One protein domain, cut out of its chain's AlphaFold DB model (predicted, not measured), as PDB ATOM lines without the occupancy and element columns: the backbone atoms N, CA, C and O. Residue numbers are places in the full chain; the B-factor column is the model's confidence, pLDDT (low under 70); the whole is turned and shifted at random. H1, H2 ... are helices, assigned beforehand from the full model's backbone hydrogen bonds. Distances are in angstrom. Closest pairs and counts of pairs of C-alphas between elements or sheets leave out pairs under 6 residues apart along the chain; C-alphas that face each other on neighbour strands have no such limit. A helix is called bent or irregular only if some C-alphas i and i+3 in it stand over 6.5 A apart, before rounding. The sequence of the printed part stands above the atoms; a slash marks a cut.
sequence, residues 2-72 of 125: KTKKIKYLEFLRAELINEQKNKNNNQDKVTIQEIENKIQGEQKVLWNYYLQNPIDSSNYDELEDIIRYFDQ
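What this domain is: This is residues 2 to 72 of the 125 residues of an uncharacterized protein of Weeksella virosa (strain ATCC 43766 / DSM 16922 / JCM 21250 / CCUG 30538 / CDC 9751 / IAM 14551 / NBRC 16016 / NCTC 11634 / CL345/78) (UniProt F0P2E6). One long helix, H2, makes one side of a slender rod, and two shorter helices, H1 and H3, cover its other side, shifted along the rod so that they overlap only in part; the three form a loose up-and-down bundle. The turn between H1 and H2 sticks out at one end with residues 21 to 27. The printed part has 71 residues, with three named helices in the order H1, H2, H3 and no named strand: all helix. It is loose, with a radius of gyration of the C-alphas of 14.4 A, and spans 47 by 18 by 17 A.

Where its parts are: H2 is residues 26 to 52, 39.5 A from first to last C-alpha; it begins at C-alpha 26, (-9.190, 4.136, 10.189). It is neither bent nor irregular, but only just: C-alphas 27 and 30 are 6.1 A apart. H1 is residues 2 to 22, 30.5 A, from C-alpha 2 at (-29.601, -19.170, -2.868). H3 is residues 60 to 69, 14.4 A, ending at C-alpha 69, (-24.968, -9.373, -9.831).

How they stand to each other: In the bundle each helix runs against the one before it. H1 and H2 form a helical hairpin at a shallow tilt of 30 degrees; residues 9 to 16 of H1 touch residues 32 to 39 of H2, the closest C-alphas being those of Leu 9 and Ile 39, 6.3 A apart. H2, with residues 46 to 50, and H3 only just touch, with 3 pairs of C-alphas within 8 A, the closest Tyr 50 and Leu 63 at 7.4 A; they form a helical hairpin at a shallow tilt of 31 degrees. H1, with residues 2 to 10, touches H3, the same way at a shallow tilt of 3 degrees; the closest C-alphas, of Glu 10 and Tyr 69, are 6.2 A apart. Every O i to N i+4 pair is within hydrogen-bond range in H1 and H3, and 21 of 23 in H2.

The domain as a whole: The two C-alphas farthest apart, of Asn 25 and Ser 57, are 47.4 A apart. The printed part has no cut. The link from H1 to H2 is tight, that from H2 to H3 short. The mean pLDDT of the printed part is 78.6; residues 2 to 4 and 19 to 31 are under 70.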
ATOM      1  N   LYS A   2     -30.877 -19.755  -2.422       60.59
ATOM      2  CA  LYS A   2     -29.601 -19.170  -2.868       60.59
ATOM      3  C   LYS A   2     -29.717 -17.833  -3.623       60.59
ATOM      4  O   LYS A   2     -28.951 -16.933  -3.316       60.59
ATOM      5  N   THR A   3     -30.748 -17.606  -4.445       62.88
ATOM      6  CA  THR A   3     -31.026 -16.275  -5.043       62.88
ATOM      7  C   THR A   3     -31.191 -15.163  -4.001       62.88
ATOM      8  O   THR A   3     -30.696 -14.055  -4.183       62.88
ATOM      9  N   LYS A   4     -31.835 -15.451  -2.857       68.81
ATOM     10  CA  LYS A   4     -31.931 -14.482  -1.748       68.81
ATOM     11  C   LYS A   4     -30.549 -14.148  -1.177       68.81
ATOM     12  O   LYS A   4     -30.298 -12.998  -0.847       68.81
ATOM     13  N   LYS A   5     -29.655 -15.140  -1.107       76.50
ATOM     14  CA  LYS A   5     -28.267 -14.967  -0.670       76.50
ATOM     15  C   LYS A   5     -27.446 -14.151  -1.678       76.50
ATOM     16  O   LYS A   5     -26.711 -13.267  -1.263       76.50
ATOM     17  N   ILE A   6     -27.628 -14.370  -2.981       73.75
ATOM     18  CA  ILE A   6     -26.958 -13.595  -4.042       73.75
ATOM     19  C   ILE A   6     -27.375 -12.120  -3.992       73.75
ATOM     20  O   ILE A   6     -26.518 -11.243  -3.942       73.75
ATOM     21  N   LYS A   7     -28.683 -11.845  -3.905       72.69
ATOM     22  CA  LYS A   7     -29.200 -10.471  -3.763       72.69
ATOM     23  C   LYS A   7     -28.720  -9.799  -2.478       72.69
ATOM     24  O   LYS A   7     -28.413  -8.615  -2.476       72.69
ATOM     25  N   TYR A   8     -28.624 -10.556  -1.387       76.69
ATOM     26  CA  TYR A   8     -28.082 -10.049  -0.128       76.69
ATOM     27  C   TYR A   8     -26.594  -9.682  -0.239       76.69
ATOM     28  O   TYR A   8     -26.184  -8.645   0.265       76.69
ATOM     29  N   LEU A   9     -25.792 -10.477  -0.954       75.69
ATOM     30  CA  LEU A   9     -24.385 -10.158  -1.213       75.69
ATOM     31  C   LEU A   9     -24.208  -8.912  -2.085       75.69
ATOM     32  O   LEU A   9     -23.301  -8.120  -1.839       75.69
ATOM     33  N   GLU A  10     -25.059  -8.729  -3.096       76.62
ATOM     34  CA  GLU A  10     -25.081  -7.503  -3.896       76.62
ATOM     35  C   GLU A  10     -25.436  -6.287  -3.032       76.62
ATOM     36  O   GLU A  10     -24.746  -5.270  -3.082       76.62
ATOM     37  N   PHE A  11     -26.463  -6.417  -2.191       80.06
ATOM     38  CA  PHE A  11     -26.876  -5.373  -1.261       80.06
ATOM     39  C   PHE A  11     -25.744  -4.978  -0.302       80.06
ATOM     40  O   PHE A  11     -25.401  -3.801  -0.223       80.06
ATOM     41  N   LEU A  12     -25.092  -5.953   0.343       77.38
ATOM     42  CA  LEU A  12     -23.938  -5.697   1.214       77.38
ATOM     43  C   LEU A  12     -22.791  -5.006   0.467       77.38
ATOM     44  O   LEU A  12     -22.123  -4.131   1.013       77.38
ATOM     45  N   ARG A  13     -22.561  -5.370  -0.801       73.00
ATOM     46  CA  ARG A  13     -21.557  -4.715  -1.646       73.00
ATOM     47  C   ARG A  13     -21.927  -3.257  -1.935       73.00
ATOM     48  O   ARG A  13     -21.046  -2.402  -1.935       73.00
ATOM     49  N   ALA A  14     -23.203  -2.967  -2.174       75.88
ATOM     50  CA  ALA A  14     -23.687  -1.609  -2.399       75.88
ATOM     51  C   ALA A  14     -23.598  -0.742  -1.129       75.88
ATOM     52  O   ALA A  14     -23.178   0.413  -1.216       75.88
ATOM     53  N   GLU A  15     -23.927  -1.299   0.042       76.88
ATOM     54  CA  GLU A  15     -23.753  -0.622   1.335       76.88
ATOM     55  C   GLU A  15     -22.282  -0.286   1.597       76.88
ATOM     56  O   GLU A  15     -21.962   0.869   1.872       76.88
ATOM     57  N   LEU A  16     -21.377  -1.249   1.389       70.94
ATOM     58  CA  LEU A  16     -19.932  -1.044   1.517       70.94
ATOM     59  C   LEU A  16     -19.404   0.097   0.639       70.94
ATOM     60  O   LEU A  16     -18.643   0.942   1.109       70.94
ATOM     61  N   ILE A  17     -19.822   0.156  -0.630       70.88
ATOM     62  CA  ILE A  17     -19.415   1.225  -1.557       70.88
ATOM     63  C   ILE A  17     -19.894   2.598  -1.056       70.88
ATOM     64  O   ILE A  17     -19.181   3.595  -1.198       70.88
ATOM     65  N   ASN A  18     -21.090   2.670  -0.470       73.56
ATOM     66  CA  ASN A  18     -21.623   3.908   0.097       73.56
ATOM     67  C   ASN A  18     -20.905   4.313   1.393       73.56
ATOM     68  O   ASN A  18     -20.637   5.498   1.590       73.56
ATOM     69  N   GLU A  19     -20.546   3.360   2.255       68.94
ATOM     70  CA  GLU A  19     -19.770   3.630   3.471       68.94
ATOM     71  C   GLU A  19     -18.340   4.090   3.160       68.94
ATOM     72  O   GLU A  19     -17.865   5.061   3.755       68.94
ATOM     73  N   GLN A  20     -17.678   3.473   2.173       67.81
ATOM     74  CA  GLN A  20     -16.346   3.876   1.701       67.81
ATOM     75  C   GLN A  20     -16.324   5.305   1.143       67.81
ATOM     76  O   GLN A  20     -15.350   6.028   1.346       67.81
ATOM     77  N   LYS A  21     -17.399   5.745   0.476       68.38
ATOM     78  CA  LYS A  21     -17.533   7.130  -0.011       68.38
ATOM     79  C   LYS A  21     -17.702   8.157   1.113       68.38
ATOM     80  O   LYS A  21     -17.435   9.332   0.885       68.38
ATOM     81  N   ASN A  22     -18.126   7.729   2.305       64.12
ATOM     82  CA  ASN A  22     -18.577   8.615   3.379       64.12
ATOM     83  C   ASN A  22     -17.632   8.718   4.597       64.12
ATOM     84  O   ASN A  22     -17.958   9.483   5.506       64.12
ATOM     85  N   LYS A  23     -16.483   8.014   4.677       60.84
ATOM     86  CA  LYS A  23     -15.675   7.997   5.923       60.84
ATOM     87  C   LYS A  23     -14.157   8.225   5.821       60.84
ATOM     88  O   LYS A  23     -13.432   7.578   5.075       60.84
ATOM     89  N   ASN A  24     -13.714   9.093   6.742       55.66
ATOM     90  CA  ASN A  24     -12.362   9.580   7.049       55.66
ATOM     91  C   ASN A  24     -11.695   8.889   8.272       55.66
ATOM     92  O   ASN A  24     -10.709   9.408   8.786       55.66
ATOM     93  N   ASN A  25     -12.181   7.737   8.766       55.19
ATOM     94  CA  ASN A  25     -11.653   7.105   9.992       55.19
ATOM     95  C   ASN A  25     -11.106   5.680   9.772       55.19
ATOM     96  O   ASN A  25     -11.718   4.846   9.112       55.19
ATOM     97  N   ASN A  26      -9.942   5.390  10.368       55.31
ATOM     98  CA  ASN A  26      -9.190   4.136  10.189       55.31
ATOM     99  C   ASN A  26      -9.832   2.887  10.829       55.31
ATOM    100  O   ASN A  26      -9.459   1.777  10.463       55.31
ATOM    101  N   GLN A  27     -10.783   3.040  11.755       54.56
ATOM    102  CA  GLN A  27     -11.410   1.920  12.472       54.56
ATOM    103  C   GLN A  27     -12.493   1.214  11.633       54.56
ATOM    104  O   GLN A  27     -12.681   0.010  11.761       54.56
ATOM    105  N   ASP A  28     -13.123   1.933  10.699       58.75
ATOM    106  CA  ASP A  28     -14.099   1.372   9.755       58.75
ATOM    107  C   ASP A  28     -13.437   0.543   8.640       58.75
ATOM    108  O   ASP A  28     -14.055  -0.361   8.084       58.75
ATOM    109  N   LYS A  29     -12.151   0.788   8.344       62.66
ATOM    110  CA  LYS A  29     -11.418   0.079   7.280       62.66
ATOM    111  C   LYS A  29     -11.264  -1.419   7.547       62.66
ATOM    112  O   LYS A  29     -11.316  -2.200   6.602       62.66
ATOM    113  N   VAL A  30     -11.078  -1.823   8.806       61.66
ATOM    114  CA  VAL A  30     -10.894  -3.240   9.172       61.66
ATOM    115  C   VAL A  30     -12.198  -4.014   8.966       61.66
ATOM    116  O   VAL A  30     -12.203  -5.037   8.287       61.66
ATOM    117  N   THR A  31     -13.318  -3.478   9.451       69.38
ATOM    118  CA  THR A  31     -14.649  -4.086   9.302       69.38
ATOM    119  C   THR A  31     -15.083  -4.162   7.834       69.38
ATOM    120  O   THR A  31     -15.616  -5.177   7.392       69.38
ATOM    121  N   ILE A  32     -14.792  -3.118   7.052       71.12
ATOM    122  CA  ILE A  32     -15.036  -3.075   5.604       71.12
ATOM    123  C   ILE A  32     -14.264  -4.188   4.885       71.12
ATOM    124  O   ILE A  32     -14.856  -4.966   4.136       71.12
ATOM    125  N   GLN A  33     -12.966  -4.326   5.173       75.94
ATOM    126  CA  GLN A  33     -12.117  -5.351   4.562       75.94
ATOM    127  C   GLN A  33     -12.595  -6.774   4.893       75.94
ATOM    128  O   GLN A  33     -12.542  -7.667   4.048       75.94
ATOM    129  N   GLU A  34     -13.084  -7.011   6.111       78.75
ATOM    130  CA  GLU A  34     -13.632  -8.310   6.513       78.75
ATOM    131  C   GLU A  34     -14.907  -8.677   5.744       78.75
ATOM    132  O   GLU A  34     -15.071  -9.834   5.338       78.75
ATOM    133  N   ILE A  35     -15.806  -7.714   5.520       76.19
ATOM    134  CA  ILE A  35     -17.030  -7.936   4.739       76.19
ATOM    135  C   ILE A  35     -16.676  -8.155   3.264       76.19
ATOM    136  O   ILE A  35     -17.190  -9.094   2.653       76.19
ATOM    137  N   GLU A  36     -15.747  -7.379   2.702       79.00
ATOM    138  CA  GLU A  36     -15.246  -7.587   1.339       79.00
ATOM    139  C   GLU A  36     -14.653  -8.987   1.153       79.00
ATOM    140  O   GLU A  36     -14.993  -9.685   0.194       79.00
ATOM    141  N   ASN A  37     -13.828  -9.439   2.100       83.50
ATOM    142  CA  ASN A  37     -13.230 -10.772   2.070       83.50
ATOM    143  C   ASN A  37     -14.300 -11.873   2.133       83.50
ATOM    144  O   ASN A  37     -14.201 -12.869   1.411       83.50
ATOM    145  N   LYS A  38     -15.350 -11.695   2.949       83.06
ATOM    146  CA  LYS A  38     -16.490 -12.625   2.998       83.06
ATOM    147  C   LYS A  38     -17.235 -12.665   1.665       83.06
ATOM    148  O   LYS A  38     -17.456 -13.754   1.139       83.06
ATOM    149  N   ILE A  39     -17.563 -11.507   1.088       82.00
ATOM    150  CA  ILE A  39     -18.248 -11.415  -0.210       82.00
ATOM    151  C   ILE A  39     -17.419 -12.099  -1.303       82.00
ATOM    152  O   ILE A  39     -17.949 -12.917  -2.052       82.00
ATOM    153  N   GLN A  40     -16.115 -11.819  -1.378       84.31
ATOM    154  CA  GLN A  40     -15.224 -12.455  -2.351       84.31
ATOM    155  C   GLN A  40     -15.132 -13.972  -2.151       84.31
ATOM    156  O   GLN A  40     -15.160 -14.723  -3.128       84.31
ATOM    157  N   GLY A  41     -15.052 -14.427  -0.898       86.19
ATOM    158  CA  GLY A  41     -15.053 -15.846  -0.553       86.19
ATOM    159  C   GLY A  41     -16.312 -16.553  -1.052       86.19
ATOM    160  O   GLY A  41     -16.218 -17.575  -1.733       86.19
ATOM    161  N   GLU A  42     -17.487 -15.983  -0.789       86.38
ATOM    162  CA  GLU A  42     -18.756 -16.557  -1.239       86.38
ATOM    163  C   GLU A  42     -18.913 -16.513  -2.764       86.38
ATOM    164  O   GLU A  42     -19.311 -17.514  -3.361       86.38
ATOM    165  N   GLN A  43     -18.527 -15.411  -3.416       85.75
ATOM    166  CA  GLN A  43     -18.513 -15.320  -4.880       85.75
ATOM    167  C   GLN A  43     -17.623 -16.403  -5.498       85.75
ATOM    168  O   GLN A  43     -18.025 -17.058  -6.458       85.75
ATOM    169  N   LYS A  44     -16.433 -16.641  -4.934       89.25
ATOM    170  CA  LYS A  44     -15.509 -17.677  -5.411       89.25
ATOM    171  C   LYS A  44     -16.114 -19.077  -5.299       89.25
ATOM    172  O   LYS A  44     -15.949 -19.877  -6.216       89.25
ATOM    173  N   VAL A  45     -16.820 -19.373  -4.207       90.31
ATOM    174  CA  VAL A  45     -17.528 -20.654  -4.038       90.31
ATOM    175  C   VAL A  45     -18.610 -20.821  -5.105       90.31
ATOM    176  O   VAL A  45     -18.660 -21.864  -5.754       90.31
ATOM    177  N   LEU A  46     -19.430 -19.787  -5.323       90.44
ATOM    178  CA  LEU A  46     -20.499 -19.806  -6.323       90.44
ATOM    179  C   LEU A  46     -19.947 -20.018  -7.739       90.44
ATOM    180  O   LEU A  46     -20.378 -20.931  -8.436       90.44
ATOM    181  N   TRP A  47     -18.939 -19.246  -8.146       91.88
ATOM    182  CA  TRP A  47     -18.339 -19.407  -9.469       91.88
ATOM    183  C   TRP A  47     -17.670 -20.771  -9.661       91.88
ATOM    184  O   TRP A  47     -17.834 -21.396 -10.709       91.88
ATOM    185  N   ASN A  48     -16.940 -21.262  -8.656       91.12
ATOM    186  CA  ASN A  48     -16.275 -22.561  -8.749       91.12
ATOM    187  C   ASN A  48     -17.267 -23.719  -8.854       91.12
ATOM    188  O   ASN A  48     -17.004 -24.655  -9.606       91.12
ATOM    189  N   TYR A  49     -18.413 -23.639  -8.173       92.38
ATOM    190  CA  TYR A  49     -19.480 -24.622  -8.333       92.38
ATOM    191  C   TYR A  49     -19.888 -24.757  -9.807       92.38
ATOM    192  O   TYR A  49     -19.902 -25.868 -10.338       92.38
ATOM    193  N   TYR A  50     -20.120 -23.643 -10.505       92.06
ATOM    194  CA  TYR A  50     -20.514 -23.667 -11.918       92.06
ATOM    195  C   TYR A  50     -19.384 -24.008 -12.888       92.06
ATOM    196  O   TYR A  50     -19.648 -24.486 -13.993       92.06
ATOM    197  N   LEU A  51     -18.127 -23.799 -12.499       91.50
ATOM    198  CA  LEU A  51     -16.986 -24.296 -13.267       91.50
ATOM    199  C   LEU A  51     -16.831 -25.817 -13.155       91.50
ATOM    200  O   LEU A  51     -16.398 -26.444 -14.116       91.50
ATOM    201  N   GLN A  52     -17.189 -26.408 -12.013       92.69
ATOM    202  CA  GLN A  52     -16.990 -27.834 -11.732       92.69
ATOM    203  C   GLN A  52     -18.187 -28.715 -12.105       92.69
ATOM    204  O   GLN A  52     -17.997 -29.888 -12.409       92.69
ATOM    205  N   ASN A  53     -19.405 -28.173 -12.094       91.81
ATOM    206  CA  ASN A  53     -20.634 -28.942 -12.313       91.81
ATOM    207  C   ASN A  53     -21.281 -28.591 -13.659       91.81
ATOM    208  O   ASN A  53     -21.206 -27.426 -14.050       91.81
ATOM    209  N   PRO A  54     -21.926 -29.535 -14.369       91.69
ATOM    210  CA  PRO A  54     -22.679 -29.253 -15.594       91.69
ATOM    211  C   PRO A  54     -23.705 -28.125 -15.421       91.69
ATOM    212  O   PRO A  54     -24.226 -27.906 -14.327       91.69
ATOM    213  N   ILE A  55     -23.966 -27.388 -16.502       92.38
ATOM    214  CA  ILE A  55     -24.977 -26.321 -16.508       92.38
ATOM    215  C   ILE A  55     -26.215 -26.871 -17.200       92.38
ATOM    216  O   ILE A  55     -26.144 -27.268 -18.359       92.38
ATOM    217  N   ASP A  56     -27.339 -26.867 -16.495       90.44
ATOM    218  CA  ASP A  56     -28.600 -27.404 -16.991       90.44
ATOM    219  C   ASP A  56     -29.797 -26.592 -16.470       90.44
ATOM    220  O   ASP A  56     -29.654 -25.606 -15.742       90.44
ATOM    221  N   SER A  57     -31.004 -27.012 -16.848       88.62
ATOM    222  CA  SER A  57     -32.259 -26.361 -16.460       88.62
ATOM    223  C   SER A  57     -32.476 -26.253 -14.950       88.62
ATOM    224  O   SER A  57     -33.247 -25.407 -14.516       88.62
ATOM    225  N   SER A  58     -31.841 -27.102 -14.140       89.44
ATOM    226  CA  SER A  58     -32.008 -27.082 -12.684       89.44
ATOM    227  C   SER A  58     -31.194 -25.983 -12.000       89.44
ATOM    228  O   SER A  58     -31.508 -25.601 -10.872       89.44
ATOM    229  N   ASN A  59     -30.145 -25.482 -12.660       88.31
ATOM    230  CA  ASN A  59     -29.187 -24.554 -12.064       88.31
ATOM    231  C   ASN A  59     -28.926 -23.288 -12.897       88.31
ATOM    232  O   ASN A  59     -28.184 -22.414 -12.442       88.31
ATOM    233  N   TYR A  60     -29.553 -23.166 -14.068       87.00
ATOM    234  CA  TYR A  60     -29.413 -22.029 -14.975       87.00
ATOM    235  C   TYR A  60     -29.806 -20.688 -14.335       87.00
ATOM    236  O   TYR A  60     -29.024 -19.741 -14.403       87.00
ATOM    237  N   ASP A  61     -30.952 -20.618 -13.654       88.44
ATOM    238  CA  ASP A  61     -31.456 -19.363 -13.068       88.44
ATOM    239  C   ASP A  61     -30.486 -18.784 -12.024       88.44
ATOM    240  O   ASP A  61     -30.235 -17.581 -11.970       88.44
ATOM    241  N   GLU A  62     -29.881 -19.654 -11.207       88.69
ATOM    242  CA  GLU A  62     -28.891 -19.242 -10.208       88.69
ATOM    243  C   GLU A  62     -27.585 -18.760 -10.876       88.69
ATOM    244  O   GLU A  62     -26.975 -17.802 -10.394       88.69
ATOM    245  N   LEU A  63     -27.182 -19.338 -12.015       89.69
ATOM    246  CA  LEU A  63     -26.039 -18.845 -12.791       89.69
ATOM    247  C   LEU A  63     -26.325 -17.477 -13.415       89.69
ATOM    248  O   LEU A  63     -25.446 -16.612 -13.426       89.69
ATOM    249  N   GLU A  64     -27.539 -17.268 -13.922       88.94
ATOM    250  CA  GLU A  64     -27.950 -15.981 -14.481       88.94
ATOM    251  C   GLU A  64     -27.883 -14.879 -13.415       88.94
ATOM    252  O   GLU A  64     -27.297 -13.819 -13.656       88.94
ATOM    253  N   ASP A  65     -28.397 -15.152 -12.211       87.00
ATOM    254  CA  ASP A  65     -28.301 -14.240 -11.072       87.00
ATOM    255  C   ASP A  65     -26.831 -13.915 -10.733       87.00
ATOM    256  O   ASP A  65     -26.470 -12.748 -10.572       87.00
ATOM    257  N   ILE A  66     -25.949 -14.917 -10.679       87.06
ATOM    258  CA  ILE A  66     -24.509 -14.718 -10.426       87.06
ATOM    259  C   ILE A  66     -23.878 -13.804 -11.486       87.06
ATOM    260  O   ILE A  66     -23.149 -12.875 -11.136       87.06
ATOM    261  N   ILE A  67     -24.159 -14.032 -12.773       88.06
ATOM    262  CA  ILE A  67     -23.617 -13.229 -13.883       88.06
ATOM    263  C   ILE A  67     -24.124 -11.784 -13.823       88.06
ATOM    264  O   ILE A  67     -23.356 -10.856 -14.107       88.06
ATOM    265  N   ARG A  68     -25.403 -11.602 -13.468       84.75
ATOM    266  CA  ARG A  68     -26.066 -10.298 -13.374       84.75
ATOM    267  C   ARG A  68     -25.508  -9.461 -12.227       84.75
ATOM    268  O   ARG A  68     -25.259  -8.275 -12.411       84.75
ATOM    269  N   TYR A  69     -25.297 -10.081 -11.069       80.31
ATOM    270  CA  TYR A  69     -24.968  -9.373  -9.831       80.31
ATOM    271  C   TYR A  69     -23.468  -9.319  -9.518       80.31
ATOM    272  O   TYR A  69     -23.014  -8.446  -8.774       80.31
ATOM    273  N   PHE A  70     -22.662 -10.209 -10.104       80.75
ATOM    274  CA  PHE A  70     -21.218 -10.237  -9.892       80.75
ATOM    275  C   PHE A  70     -20.447 -10.028 -11.194       80.75
ATOM    276  O   PHE A  70     -20.363 -10.899 -12.062       80.75
ATOM    277  N   ASP A  71     -19.799  -8.867 -11.308       76.38
ATOM    278  CA  ASP A  71     -18.940  -8.573 -12.449       76.38
ATOM    279  C   ASP A  71     -17.517  -9.123 -12.259       76.38
ATOM    280  O   ASP A  71     -16.632  -8.455 -11.729       76.38
ATOM    281  N   GLN A  72     -17.316 -10.389 -12.642       81.88
ATOM    282  CA  GLN A  72     -16.007 -11.049 -12.647       81.88
ATOM    283  C   GLN A  72     -15.700 -11.640 -14.030       81.88
ATOM    284  O   GLN A  72     -16.010 -12.798 -14.318       81.88
TER     285      GLN A  72